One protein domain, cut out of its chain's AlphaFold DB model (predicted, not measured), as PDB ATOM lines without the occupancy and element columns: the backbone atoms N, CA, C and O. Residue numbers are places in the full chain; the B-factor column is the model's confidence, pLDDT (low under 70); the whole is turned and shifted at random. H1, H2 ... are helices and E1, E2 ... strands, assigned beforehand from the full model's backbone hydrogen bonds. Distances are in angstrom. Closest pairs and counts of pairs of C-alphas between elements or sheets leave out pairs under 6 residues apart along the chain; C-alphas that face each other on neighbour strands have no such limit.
ATOM      1  N   THR A  30     -65.925  10.452  96.534       89.88
ATOM      2  CA  THR A  30     -66.063  10.122  97.943       89.88
ATOM      3  C   THR A  30     -64.909  10.748  98.710       89.88
ATOM      4  O   THR A  30     -63.748  10.498  98.403       89.88
ATOM      5  N   VAL A  31     -65.220  11.562  99.718       90.25
ATOM      6  CA  VAL A  31     -64.202  12.077 100.641       90.25
ATOM      7  C   VAL A  31     -63.971  11.031 101.726       90.25
ATOM      8  O   VAL A  31     -64.877  10.746 102.511       90.25
ATOM      9  N   CYS A  32     -62.773  10.464 101.758       90.06
ATOM     10  CA  CYS A  32     -62.341   9.488 102.745       90.06
ATOM     11  C   CYS A  32     -62.070  10.177 104.079       90.06
ATOM     12  O   CYS A  32     -61.290  11.123 104.138       90.06
ATOM     13  N   GLY A  33     -62.693   9.684 105.151       89.25
ATOM     14  CA  GLY A  33     -62.278  10.007 106.516       89.25
ATOM     15  C   GLY A  33     -61.001   9.256 106.906       89.25
ATOM     16  O   GLY A  33     -60.530   8.402 106.155       89.25
ATOM     17  N   ALA A  34     -60.469   9.533 108.098       90.50
ATOM     18  CA  ALA A  34     -59.224   8.926 108.582       90.50
ATOM     19  C   ALA A  34     -59.255   7.386 108.560       90.50
ATOM     20  O   ALA A  34     -58.305   6.769 108.090       90.50
ATOM     21  N   ASP A  35     -60.365   6.769 108.974       92.62
ATOM     22  CA  ASP A  35     -60.505   5.306 108.993       92.62
ATOM     23  C   ASP A  35     -60.422   4.702 107.584       92.62
ATOM     24  O   ASP A  35     -59.764   3.687 107.364       92.62
ATOM     25  N   SER A  36     -61.055   5.350 106.600       92.62
ATOM     26  CA  SER A  36     -61.003   4.922 105.199       92.62
ATOM     27  C   SER A  36     -59.617   5.126 104.592       92.62
ATOM     28  O   SER A  36     -59.179   4.294 103.804       92.62
ATOM     29  N   MET A  37     -58.922   6.204 104.967       94.25
ATOM     30  CA  MET A  37     -57.535   6.435 104.554       94.25
ATOM     31  C   MET A  37     -56.610   5.347 105.112       94.25
ATOM     32  O   MET A  37     -55.799   4.799 104.373       94.25
ATOM     33  N   LEU A  38     -56.767   4.989 106.389       95.69
ATOM     34  CA  LEU A  38     -55.967   3.944 107.023       95.69
ATOM     35  C   LEU A  38     -56.229   2.570 106.389       95.69
ATOM     36  O   LEU A  38     -55.287   1.829 106.123       95.69
ATOM     37  N   LEU A  39     -57.494   2.253 106.090       95.50
ATOM     38  CA  LEU A  39     -57.859   1.021 105.392       95.50
ATOM     39  C   LEU A  39     -57.274   0.972 103.976       95.50
ATOM     40  O   LEU A  39     -56.735  -0.057 103.575       95.50
ATOM     41  N   ALA A  40     -57.363   2.074 103.228       96.06
ATOM     42  CA  ALA A  40     -56.766   2.171 101.902       96.06
ATOM     43  C   ALA A  40     -55.248   1.952 101.971       96.06
ATOM     44  O   ALA A  40     -54.728   1.133 101.223       96.06
ATOM     45  N   LEU A  41     -54.558   2.583 102.929       96.62
ATOM     46  CA  LEU A  41     -53.123   2.377 103.132       96.62
ATOM     47  C   LEU A  41     -52.795   0.919 103.473       96.62
ATOM     48  O   LEU A  41     -51.889   0.345 102.876       96.62
ATOM     49  N   GLN A  42     -53.550   0.296 104.381       97.19
ATOM     50  CA  GLN A  42     -53.361  -1.110 104.733       97.19
ATOM     51  C   GLN A  42     -53.512  -2.031 103.513       97.19
ATOM     52  O   GLN A  42     -52.708  -2.944 103.335       97.19
ATOM     53  N   LEU A  43     -54.518  -1.792 102.663       96.75
ATOM     54  CA  LEU A  43     -54.719  -2.558 101.431       96.75
ATOM     55  C   LEU A  43     -53.581  -2.332 100.431       96.75
ATOM     56  O   LEU A  43     -53.105  -3.296  99.838       96.75
ATOM     57  N   SER A  44     -53.106  -1.095 100.277       96.56
ATOM     58  CA  SER A  44     -51.973  -0.771  99.404       96.56
ATOM     59  C   SER A  44     -50.675  -1.427  99.867       96.56
ATOM     60  O   SER A  44     -49.906  -1.916  99.040       96.56
ATOM     61  N   MET A  45     -50.436  -1.484 101.178       96.94
ATOM     62  CA  MET A  45     -49.287  -2.186 101.752       96.94
ATOM     63  C   MET A  45     -49.399  -3.702 101.586       96.94
ATOM     64  O   MET A  45     -48.425  -4.342 101.203       96.94
ATOM     65  N   ALA A  46     -50.579  -4.282 101.828       97.06
ATOM     66  CA  ALA A  46     -50.806  -5.713 101.635       97.06
ATOM     67  C   ALA A  46     -50.671  -6.126 100.158       97.06
ATOM     68  O   ALA A  46     -50.142  -7.198  99.870       97.06
ATOM     69  N   ASP A  47     -51.105  -5.281  99.219       95.81
ATOM     70  CA  ASP A  47     -50.925  -5.539  97.788       95.81
ATOM     71  C   ASP A  47     -49.451  -5.482  97.381       95.81
ATOM     72  O   ASP A  47     -48.966  -6.387  96.705       95.81
ATOM     73  N   ASN A  48     -48.702  -4.491  97.873       94.38
ATOM     74  CA  ASN A  48     -47.254  -4.431  97.670       94.38
ATOM     75  C   ASN A  48     -46.547  -5.654  98.269       94.38
ATOM     76  O   ASN A  48     -45.760  -6.309  97.587       94.38
ATOM     77  N   ASN A  49     -46.882  -6.038  99.505       94.69
ATOM     78  CA  ASN A  49     -46.319  -7.236 100.128       94.69
ATOM     79  C   ASN A  49     -46.610  -8.496  99.298       94.69
ATOM     80  O   ASN A  49     -45.743  -9.353  99.136       94.69
ATOM     81  N   LYS A  50     -47.790  -8.585  98.680       95.38
ATOM     82  CA  LYS A  50     -48.123  -9.688  97.777       95.38
ATOM     83  C   LYS A  50     -47.243  -9.694  96.526       95.38
ATOM     84  O   LYS A  50     -46.855 -10.770  96.079       95.38
ATOM     85  N   GLN A  51     -46.933  -8.529  95.962       91.69
ATOM     86  CA  GLN A  51     -46.074  -8.417  94.778       91.69
ATOM     87  C   GLN A  51     -44.611  -8.782  95.080       91.69
ATOM     88  O   GLN A  51     -43.973  -9.431  94.252       91.69
ATOM     89  N   HIS A  52     -44.099  -8.427  96.264       89.38
ATOM     90  CA  HIS A  52     -42.701  -8.671  96.642       89.38
ATOM     91  C   HIS A  52     -42.466 -10.028  97.322       89.38
ATOM     92  O   HIS A  52     -41.498 -10.716  97.007       89.38
ATOM     93  N   ASN A  53     -43.362 -10.431  98.225       90.69
ATOM     94  CA  ASN A  53     -43.192 -11.582  99.118       90.69
ATOM     95  C   ASN A  53     -44.271 -12.666  98.933       90.69
ATOM     96  O   ASN A  53     -44.205 -13.716  99.570       90.69
ATOM     97  N   GLY A  54     -45.266 -12.445  98.067       93.44
ATOM     98  CA  GLY A  54     -46.320 -13.419  97.755       93.44
ATOM     99  C   GLY A  54     -47.496 -13.457  98.740       93.44
ATOM    100  O   GLY A  54     -48.477 -14.154  98.477       93.44
ATOM    101  N   GLU A  55     -47.449 -12.691  99.832       94.69
ATOM    102  CA  GLU A  55     -48.489 -12.671 100.867       94.69
ATOM    103  C   GLU A  55     -49.294 -11.365 100.884       94.69
ATOM    104  O   GLU A  55     -48.741 -10.273 100.956       94.69
ATOM    105  N   PHE A  56     -50.627 -11.469 100.890       96.38
ATOM    106  CA  PHE A  56     -51.527 -10.316 101.032       96.38
ATOM    107  C   PHE A  56     -51.811 -10.022 102.508       96.38
ATOM    108  O   PHE A  56     -52.925 -10.189 103.006       96.38
ATOM    109  N   THR A  57     -50.771  -9.656 103.242       95.69
ATOM    110  CA  THR A  57     -50.843  -9.372 104.678       95.69
ATOM    111  C   THR A  57     -49.913  -8.215 105.017       95.69
ATOM    112  O   THR A  57     -48.963  -7.937 104.292       95.69
ATOM    113  N   VAL A  58     -50.199  -7.515 106.113       96.00
ATOM    114  CA  VAL A  58     -49.302  -6.505 106.679       96.00
ATOM    115  C   VAL A  58     -49.573  -6.389 108.185       96.00
ATOM    116  O   VAL A  58     -50.745  -6.379 108.588       96.00
ATOM    117  N   PRO A  59     -48.541  -6.328 109.042       95.31
ATOM    118  CA  PRO A  59     -48.719  -6.059 110.463       95.31
ATOM    119  C   PRO A  59     -49.320  -4.671 110.704       95.31
ATOM    120  O   PRO A  59     -48.915  -3.684 110.093       95.31
ATOM    121  N   LEU A  60     -50.251  -4.561 111.655       95.38
ATOM    122  CA  LEU A  60     -50.850  -3.267 112.007       95.38
ATOM    123  C   LEU A  60     -49.801  -2.254 112.504       95.38
ATOM    124  O   LEU A  60     -49.946  -1.061 112.259       95.38
ATOM    125  N   SER A  61     -48.739  -2.717 113.171       94.94
ATOM    126  CA  SER A  61     -47.605  -1.874 113.578       94.94
ATOM    127  C   SER A  61     -46.995  -1.126 112.397       94.94
ATOM    128  O   SER A  61     -46.755   0.077 112.484       94.94
ATOM    129  N   ASP A  62     -46.811  -1.828 111.285       94.31
ATOM    130  CA  ASP A  62     -46.111  -1.328 110.108       94.31
ATOM    131  C   ASP A  62     -47.019  -0.369 109.342       94.31
ATOM    132  O   ASP A  62     -46.567   0.673 108.867       94.31
ATOM    133  N   VAL A  63     -48.329  -0.657 109.319       96.06
ATOM    134  CA  VAL A  63     -49.351   0.269 108.812       96.06
ATOM    135  C   VAL A  63     -49.329   1.574 109.596       96.06
ATOM    136  O   VAL A  63     -49.336   2.642 108.993       96.06
ATOM    137  N   LEU A  64     -49.275   1.526 110.929       94.75
ATOM    138  CA  LEU A  64     -49.262   2.733 111.762       94.75
ATOM    139  C   LEU A  64     -47.956   3.527 111.626       94.75
ATOM    140  O   LEU A  64     -47.990   4.760 111.603       94.75
ATOM    141  N   LEU A  65     -46.818   2.842 111.507       93.69
ATOM    142  CA  LEU A  65     -45.525   3.476 111.248       93.69
ATOM    143  C   LEU A  65     -45.527   4.171 109.880       93.69
ATOM    144  O   LEU A  65     -45.181   5.351 109.781       93.69
ATOM    145  N   THR A  66     -46.024   3.476 108.857       94.81
ATOM    146  CA  THR A  66     -46.169   4.014 107.502       94.81
ATOM    147  C   THR A  66     -47.149   5.170 107.461       94.81
ATOM    148  O   THR A  66     -46.857   6.194 106.858       94.81
ATOM    149  N   TRP A  67     -48.274   5.068 108.166       94.50
ATOM    150  CA  TRP A  67     -49.260   6.138 108.282       94.50
ATOM    151  C   TRP A  67     -48.657   7.406 108.885       94.50
ATOM    152  O   TRP A  67     -48.868   8.502 108.368       94.50
ATOM    153  N   LYS A  68     -47.856   7.271 109.949       92.25
ATOM    154  CA  LYS A  68     -47.161   8.403 110.572       92.25
ATOM    155  C   LYS A  68     -46.234   9.097 109.569       92.25
ATOM    156  O   LYS A  68     -46.294  10.319 109.448       92.25
ATOM    157  N   PHE A  69     -45.417   8.339 108.840       92.06
ATOM    158  CA  PHE A  69     -44.542   8.891 107.801       92.06
ATOM    159  C   PHE A  69     -45.346   9.544 106.670       92.06
ATOM    160  O   PHE A  69     -45.106  10.700 106.326       92.06
ATOM    161  N   PHE A  70     -46.352   8.835 106.161       92.19
ATOM    162  CA  PHE A  70     -47.219   9.259 105.067       92.19
ATOM    163  C   PHE A  70     -47.904  10.594 105.364       92.19
ATOM    164  O   PHE A  70     -47.913  11.493 104.526       92.19
ATOM    165  N   LEU A  71     -48.429  10.766 106.582       90.94
ATOM    166  CA  LEU A  71     -49.030  12.024 107.021       90.94
ATOM    167  C   LEU A  71     -48.019  13.171 107.059       90.94
ATOM    168  O   LEU A  71     -48.338  14.270 106.601       90.94
ATOM    169  N   HIS A  72     -46.822  12.935 107.603       90.50
ATOM    170  CA  HIS A  72     -45.780  13.960 107.646       90.50
ATOM    171  C   HIS A  72     -45.388  14.396 106.236       90.50
ATOM    172  O   HIS A  72     -45.356  15.592 105.952       90.50
ATOM    173  N   GLU A  73     -45.168  13.434 105.343       89.81
ATOM    174  CA  GLU A  73     -44.796  13.707 103.963       89.81
ATOM    175  C   GLU A  73     -45.916  14.445 103.213       89.81
ATOM    176  O   GLU A  73     -45.689  15.519 102.655       89.81
ATOM    177  N   LYS A  74     -47.165  13.955 103.274       89.62
ATOM    178  CA  LYS A  74     -48.298  14.623 102.616       89.62
ATOM    179  C   LYS A  74     -48.551  16.028 103.162       89.62
ATOM    180  O   LYS A  74     -49.016  16.873 102.398       89.62
ATOM    181  N   LEU A  75     -48.283  16.309 104.432       89.00
ATOM    182  CA  LEU A  75     -48.483  17.637 105.026       89.00
ATOM    183  C   LEU A  75     -47.250  18.551 104.928       89.00
ATOM    184  O   LEU A  75     -47.319  19.685 105.402       89.00
ATOM    185  N   ASN A  76     -46.155  18.102 104.298       88.25
ATOM    186  CA  ASN A  76     -44.861  18.795 104.278       88.25
ATOM    187  C   ASN A  76     -44.351  19.141 105.692       88.25
ATOM    188  O   ASN A  76     -43.801  20.220 105.925       88.25
ATOM    189  N   LEU A  77     -44.569  18.241 106.653       88.25
ATOM    190  CA  LEU A  77     -44.072  18.371 108.019       88.25
ATOM    191  C   LEU A  77     -42.664  17.771 108.127       88.25
ATOM    192  O   LEU A  77     -42.361  16.793 107.439       88.25
ATOM    193  N   PRO A  78     -41.796  18.306 109.004       85.19
ATOM    194  CA  PRO A  78     -40.476  17.731 109.229       85.19
ATOM    195  C   PRO A  78     -40.595  16.282 109.719       85.19
ATOM    196  O   PRO A  78     -41.365  15.981 110.633       85.19
ATOM    197  N   VAL A  79     -39.842  15.378 109.092       77.81
ATOM    198  CA  VAL A  79     -39.739  13.968 109.484       77.81
ATOM    199  C   VAL A  79     -38.498  13.828 110.362       77.81
ATOM    200  O   VAL A  79     -37.378  13.783 109.861       77.81
ATOM    201  N   GLU A  80     -38.674  13.806 111.681       71.25
ATOM    202  CA  GLU A  80     -37.574  13.534 112.611       71.25
ATOM    203  C   GLU A  80     -37.480  12.031 112.894       71.25
ATOM    204  O   GLU A  80     -38.474  11.410 113.276       71.25
ATOM    205  N   ASN A  81     -36.274  11.467 112.750       63.78
ATOM    206  CA  ASN A  81     -35.908  10.123 113.212       63.78
ATOM    207  C   ASN A  81     -36.915   9.016 112.827       63.78
ATOM    208  O   ASN A  81     -37.372   8.272 113.697       63.78
ATOM    209  N   MET A  82     -37.291   8.908 111.549       68.94
ATOM    210  CA  MET A  82     -38.057   7.753 111.065       68.94
ATOM    211  C   MET A  82     -37.147   6.758 110.355       68.94
ATOM    212  O   MET A  82     -36.294   7.145 109.558       68.94
ATOM    213  N   GLU A  83     -37.345   5.476 110.659       73.31
ATOM    214  CA  GLU A  83     -36.759   4.380 109.895       73.31
ATOM    215  C   GLU A  83     -37.248   4.444 108.444       73.31
ATOM    216  O   GLU A  83     -38.381   4.851 108.170       73.31
ATOM    217  N   VAL A  84     -36.372   4.071 107.510       76.56
ATOM    218  CA  VAL A  84     -36.720   3.992 106.089       76.56
ATOM    219  C   VAL A  84     -37.805   2.932 105.933       76.56
ATOM    220  O   VAL A  84     -37.591   1.774 106.286       76.56
ATOM    221  N   ILE A  85     -38.961   3.333 105.408       84.12
ATOM    222  CA  ILE A  85     -40.035   2.397 105.079       84.12
ATOM    223  C   ILE A  85     -39.662   1.702 103.776       84.12
ATOM    224  O   ILE A  85     -39.445   2.349 102.748       84.12
ATOM    225  N   ASP A  86     -39.578   0.380 103.839       82.44
ATOM    226  CA  ASP A  86     -39.254  -0.451 102.690       82.44
ATOM    227  C   ASP A  86     -40.323  -0.317 101.592       82.44
ATOM    228  O   ASP A  86     -41.519  -0.279 101.883       82.44
ATOM    229  N   HIS A  87     -39.885  -0.200 100.336       88.44
ATOM    230  CA  HIS A  87     -40.755  -0.005  99.164       88.44
ATOM    231  C   HIS A  87     -41.793   1.139  99.305       88.44
ATOM    232  O   HIS A  87     -42.878   1.087  98.723       88.44
ATOM    233  N   TYR A  88     -41.482   2.203 100.063       91.94
ATOM    234  CA  TYR A  88     -42.433   3.292 100.343       91.94
ATOM    235  C   TYR A  88     -43.036   3.945  99.091       91.94
ATOM    236  O   TYR A  88     -44.236   4.218  99.054       91.94
ATOM    237  N   GLU A  89     -42.228   4.190  98.057       92.81
ATOM    238  CA  GLU A  89     -42.718   4.809  96.820       92.81
ATOM    239  C   GLU A  89     -43.737   3.919  96.094       92.81
ATOM    240  O   GLU A  89     -44.719   4.426  95.547       92.81
ATOM    241  N   ASP A  90     -43.566   2.596  96.150       94.56
ATOM    242  CA  ASP A  90     -44.516   1.646  95.571       94.56
ATOM    243  C   ASP A  90     -45.803   1.576  96.411       94.56
ATOM    244  O   ASP A  90     -46.912   1.575  95.868       94.56
ATOM    245  N   ILE A  91     -45.692   1.640  97.745       95.00
ATOM    246  CA  ILE A  91     -46.845   1.767  98.656       95.00
ATOM    247  C   ILE A  91     -47.643   3.034  98.345       95.00
ATOM    248  O   ILE A  91     -48.866   2.974  98.177       95.00
ATOM    249  N   ARG A  92     -46.960   4.175  98.242       95.06
ATOM    250  CA  ARG A  92     -47.568   5.472  97.938       95.06
ATOM    251  C   ARG A  92     -48.269   5.449  96.588       95.06
ATOM    252  O   ARG A  92     -49.416   5.878  96.490       95.06
ATOM    253  N   ARG A  93     -47.601   4.925  95.560       95.88
ATOM    254  CA  ARG A  93     -48.176   4.810  94.222       95.88
ATOM    255  C   ARG A  93     -49.445   3.962  94.236       95.88
ATOM    256  O   ARG A  93     -50.466   4.399  93.715       95.88
ATOM    257  N   THR A  94     -49.408   2.791  94.872       96.44
ATOM    258  CA  THR A  94     -50.578   1.909  94.978       96.44
ATOM    259  C   THR A  94     -51.719   2.567  95.758       96.44
ATOM    260  O   THR A  94     -52.885   2.367  95.420       96.44
ATOM    261  N   TYR A  95     -51.421   3.374  96.780       96.25
ATOM    262  CA  TYR A  95     -52.424   4.165  97.500       96.25
ATOM    263  C   TYR A  95     -53.072   5.232  96.610       96.25
ATOM    264  O   TYR A  95     -54.301   5.307  96.532       96.25
ATOM    265  N   ASP A  96     -52.270   6.019  95.896       95.06
ATOM    266  CA  ASP A  96     -52.778   7.066  95.007       95.06
ATOM    267  C   ASP A  96     -53.600   6.465  93.850       95.06
ATOM    268  O   ASP A  96     -54.681   6.968  93.520       95.06
ATOM    269  N   ASP A  97     -53.152   5.338  93.288       95.19
ATOM    270  CA  ASP A  97     -53.888   4.589  92.268       95.19
ATOM    271  C   ASP A  97     -55.204   4.019  92.827       95.19
ATOM    272  O   ASP A  97     -56.241   4.105  92.162       95.19
ATOM    273  N   PHE A  98     -55.209   3.493  94.057       93.56
ATOM    274  CA  PHE A  98     -56.427   3.018  94.720       93.56
ATOM    275  C   PHE A  98     -57.462   4.139  94.869       93.56
ATOM    276  O   PHE A  98     -58.633   3.951  94.517       93.56
ATOM    277  N   LEU A  99     -57.037   5.315  95.344       93.50
ATOM    278  CA  LEU A  99     -57.922   6.468  95.495       93.50
ATOM    279  C   LEU A  99     -58.469   6.931  94.143       93.50
ATOM    280  O   LEU A  99     -59.680   7.102  93.989       93.50
ATOM    281  N   LYS A 100     -57.594   7.075  93.146       92.06
ATOM    282  CA  LYS A 100     -57.965   7.508  91.798       92.06
ATOM    283  C   LYS A 100     -58.967   6.554  91.150       92.06
ATOM    284  O   LYS A 100     -60.011   6.996  90.675       92.06
ATOM    285  N   ASN A 101     -58.685   5.253  91.167       91.69
ATOM    286  CA  ASN A 101     -59.538   4.235  90.548       91.69
ATOM    287  C   ASN A 101     -60.891   4.087  91.260       91.69
ATOM    288  O   ASN A 101     -61.877   3.692  90.639       91.69
ATOM    289  N   SER A 102     -60.958   4.449  92.543       89.81
ATOM    290  CA  SER A 102     -62.180   4.390  93.352       89.81
ATOM    291  C   SER A 102     -62.961   5.709  93.384       89.81
ATOM    292  O   SER A 102     -63.959   5.805  94.100       89.81
ATOM    293  N   ASN A 103     -62.533   6.734  92.636       90.25
ATOM    294  CA  ASN A 103     -63.069   8.097  92.728       90.25
ATOM    295  C   ASN A 103     -63.108   8.610  94.180       90.25
ATOM    296  O   ASN A 103     -64.109   9.171  94.637       90.25
ATOM    297  N   MET A 104     -62.028   8.383  94.921       91.75
ATOM    298  CA  MET A 104     -61.866   8.790  96.310       91.75
ATOM    299  C   MET A 104     -60.861   9.939  96.433       91.75
ATOM    300  O   MET A 104     -59.919  10.052  95.656       91.75
ATOM    301  N   LEU A 105     -61.064  10.790  97.436       92.25
ATOM    302  CA  LEU A 105     -60.118  11.822  97.854       92.25
ATOM    303  C   LEU A 105     -59.928  11.753  99.351       92.25
ATOM    304  O   LEU A 105     -60.905  11.645 100.092       92.25
ATOM    305  N   ASP A 106     -58.692  11.887  99.803       92.94
ATOM    306  CA  ASP A 106     -58.428  11.948 101.227       92.94
ATOM    307  C   ASP A 106     -58.532  13.365 101.804       92.94
ATOM    308  O   ASP A 106     -58.621  14.368 101.086       92.94
ATOM    309  N   LEU A 107     -58.573  13.455 103.136       91.00
ATOM    310  CA  LEU A 107     -58.750  14.732 103.833       91.00
ATOM    311  C   LEU A 107     -57.611  15.719 103.571       91.00
ATOM    312  O   LEU A 107     -57.838  16.931 103.618       91.00
ATOM    313  N   ILE A 108     -56.401  15.228 103.300       90.88
ATOM    314  CA  ILE A 108     -55.243  16.085 103.055       90.88
ATOM    315  C   ILE A 108     -55.329  16.676 101.652       90.88
ATOM    316  O   ILE A 108     -55.065  17.864 101.471       90.88
ATOM    317  N   ASP A 109     -55.763  15.891 100.671       90.25
ATOM    318  CA  ASP A 109     -55.982  16.374  99.310       90.25
ATOM    319  C   ASP A 109     -57.110  17.410  99.270       90.25
ATOM    320  O   ASP A 109     -56.978  18.448  98.617       90.25
ATOM    321  N   VAL A 110     -58.187  17.187 100.034       89.19
ATOM    322  CA  VAL A 110     -59.253  18.182 100.236       89.19
ATOM    323  C   VAL A 110     -58.686  19.463 100.849       89.19
ATOM    324  O   VAL A 110     -58.953  20.552 100.338       89.19
ATOM    325  N   TYR A 111     -57.865  19.350 101.897       86.56
ATOM    326  CA  TYR A 111     -57.214  20.503 102.522       86.56
ATOM    327  C   TYR A 111     -56.340  21.286 101.539       86.56
ATOM    328  O   TYR A 111     -56.478  22.507 101.433       86.56
ATOM    329  N   LYS A 112     -55.487  20.600 100.772       86.44
ATOM    330  CA  LYS A 112     -54.616  21.213  99.757       86.44
ATOM    331  C   LYS A 112     -55.417  21.913  98.658       86.44
ATOM    332  O   LYS A 112     -55.130  23.052  98.304       86.44
ATOM    333  N   LYS A 113     -56.466  21.268  98.144       87.00
ATOM    334  CA  LYS A 113     -57.343  21.854  97.118       87.00
ATOM    335  C   LYS A 113     -58.089  23.088  97.640       87.00
ATOM    336  O   LYS A 113     -58.157  24.103  96.949       87.00
ATOM    337  N   CYS A 114     -58.603  23.044  98.869       83.06
ATOM    338  CA  CYS A 114     -59.276  24.188  99.487       83.06
ATOM    339  C   CYS A 114     -58.330  25.354  99.789       83.06
ATOM    340  O   CYS A 114     -58.714  26.506  99.598       83.06
ATOM    341  N   SER A 115     -57.106  25.082 100.241       79.31
ATOM    342  CA  SER A 115     -56.123  26.136 100.524       79.31
ATOM    343  C   SER A 115     -55.719  26.894  99.255       79.31
ATOM    344  O   SER A 115     -55.674  28.121  99.286       79.31
ATOM    345  N   VAL A 116     -55.581  26.211  98.111       79.56
ATOM    346  CA  VAL A 116     -55.373  26.870  96.806       79.56
ATOM    347  C   VAL A 116     -56.525  27.818  96.448       79.56
ATOM    348  O   VAL A 116     -56.282  28.920  95.954       79.56
ATOM    349  N   LEU A 117     -57.782  27.444  96.715       71.69
ATOM    350  CA  LEU A 117     -58.927  28.331  96.457       71.69
ATOM    351  C   LEU A 117     -58.909  29.587  97.325       71.69
ATOM    352  O   LEU A 117     -59.209  30.668  96.820       71.69
ATOM    353  N   ILE A 118     -58.566  29.449  98.609       70.12
ATOM    354  CA  ILE A 118     -58.470  30.583  99.535       70.12
ATOM    355  C   ILE A 118     -57.400  31.555  99.034       70.12
ATOM    356  O   ILE A 118     -57.701  32.729  98.829       70.12
ATOM    357  N   SER A 119     -56.204  31.053  98.713       66.44
ATOM    358  CA  SER A 119     -55.125  31.878  98.164       66.44
ATOM    359  C   SER A 119     -55.508  32.536  96.832       66.44
ATOM    360  O   SER A 119     -55.212  33.708  96.606       66.44
ATOM    361  N   ASN A 120     -56.229  31.834  95.952       61.09
ATOM    362  CA  ASN A 120     -56.717  32.407  94.694       61.09
ATOM    363  C   ASN A 120     -57.788  33.489  94.902       61.09
ATOM    364  O   ASN A 120     -57.873  34.424  94.106       61.09
TER     365      ASN A 120
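AT A GLANCE: This is residues 30 to 120 of the 133 residues of the protein "PARP-1 binding protein" of Lynx canadensis (UniProt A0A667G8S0). Three helices form a small body in which H2 and H3 each pack steeply across H1, while a short two-strand parallel sheet, E1 beside E2, sits by the beginning of H1. From E2 the last helix, H4, leads away as an arm, and its residues 113 to 120 stick out from the body. The printed part has 91 residues, with four named helices and two named strands in the order E1, H1, H2, H3, E2, H4, and its class is mostly helix. It is compact, with a radius of gyration of the C-alphas of 13.8 A, and spans 47 by 33 by 20 A.

HOW THE PARTS SIT: Begin at E1, residues 30 to 32, whose parallel neighbour is E2, residues 104 to 106, at 34 degrees between their directions. Look there for N 32 and O 105, 2.8 A apart, and N 105 and O 30, 2.9 A apart, both within hydrogen-bond range. Next comes H1, residues 34 to 53, which touches H2, residues 60 to 74, with its residues 38 to 45 alone. Their closest C-alphas are those of Gln 42 and Val 63, 5.9 A apart; they run opposite ways at a steep tilt of 69 degrees, only just short of about perpendicular. H1 also touches H3, residues 88 to 101, with its residues 40 to 48 alone; the closest C-alphas are those of Ser 44 and Tyr 95, at 5.3 A, with a steep tilt of 59 degrees, opposite ways. H2 and H3 are near each other, with 7 pairs of C-alphas within 10 A. E1, then H1, H2 and H3, then E2 make a strand-helix-strand unit, two parallel neighbour strands with helices between. H4, residues 107 to 120, is close to H2 but not clearly touching it, the closest C-alphas being those of Lys 74 and Ile 108, at 7.1 A. In H1, H2, H3 and H4 every O i to N i+4 pair is within hydrogen-bond range.

IN THESE COORDINATES: Find C-alpha 30 at (-66.063, 10.122, 97.943), where E1 begins; it is 6.1 A long. H1 starts at C-alpha 34 (-59.224, 8.926, 108.582) and runs 27.7 A; H2 measures 20.4 A and H3 19.7 A. E2 covers 6.8 A, and H4 runs 20.0 A to C-alpha 120 at (-56.717, 32.407, 94.694).

THE WHOLE: The C-alphas farthest apart are those of Gly 54 and Asn 120, 47.1 A. Without residues 113 to 120 the body spans 35 by 32 by 19 A. The printed part has no cut, and the one long link is H2 to H3, residues 75 to 87. Residues 81 to 82 and 119 to 120 of the model have pLDDT under 70.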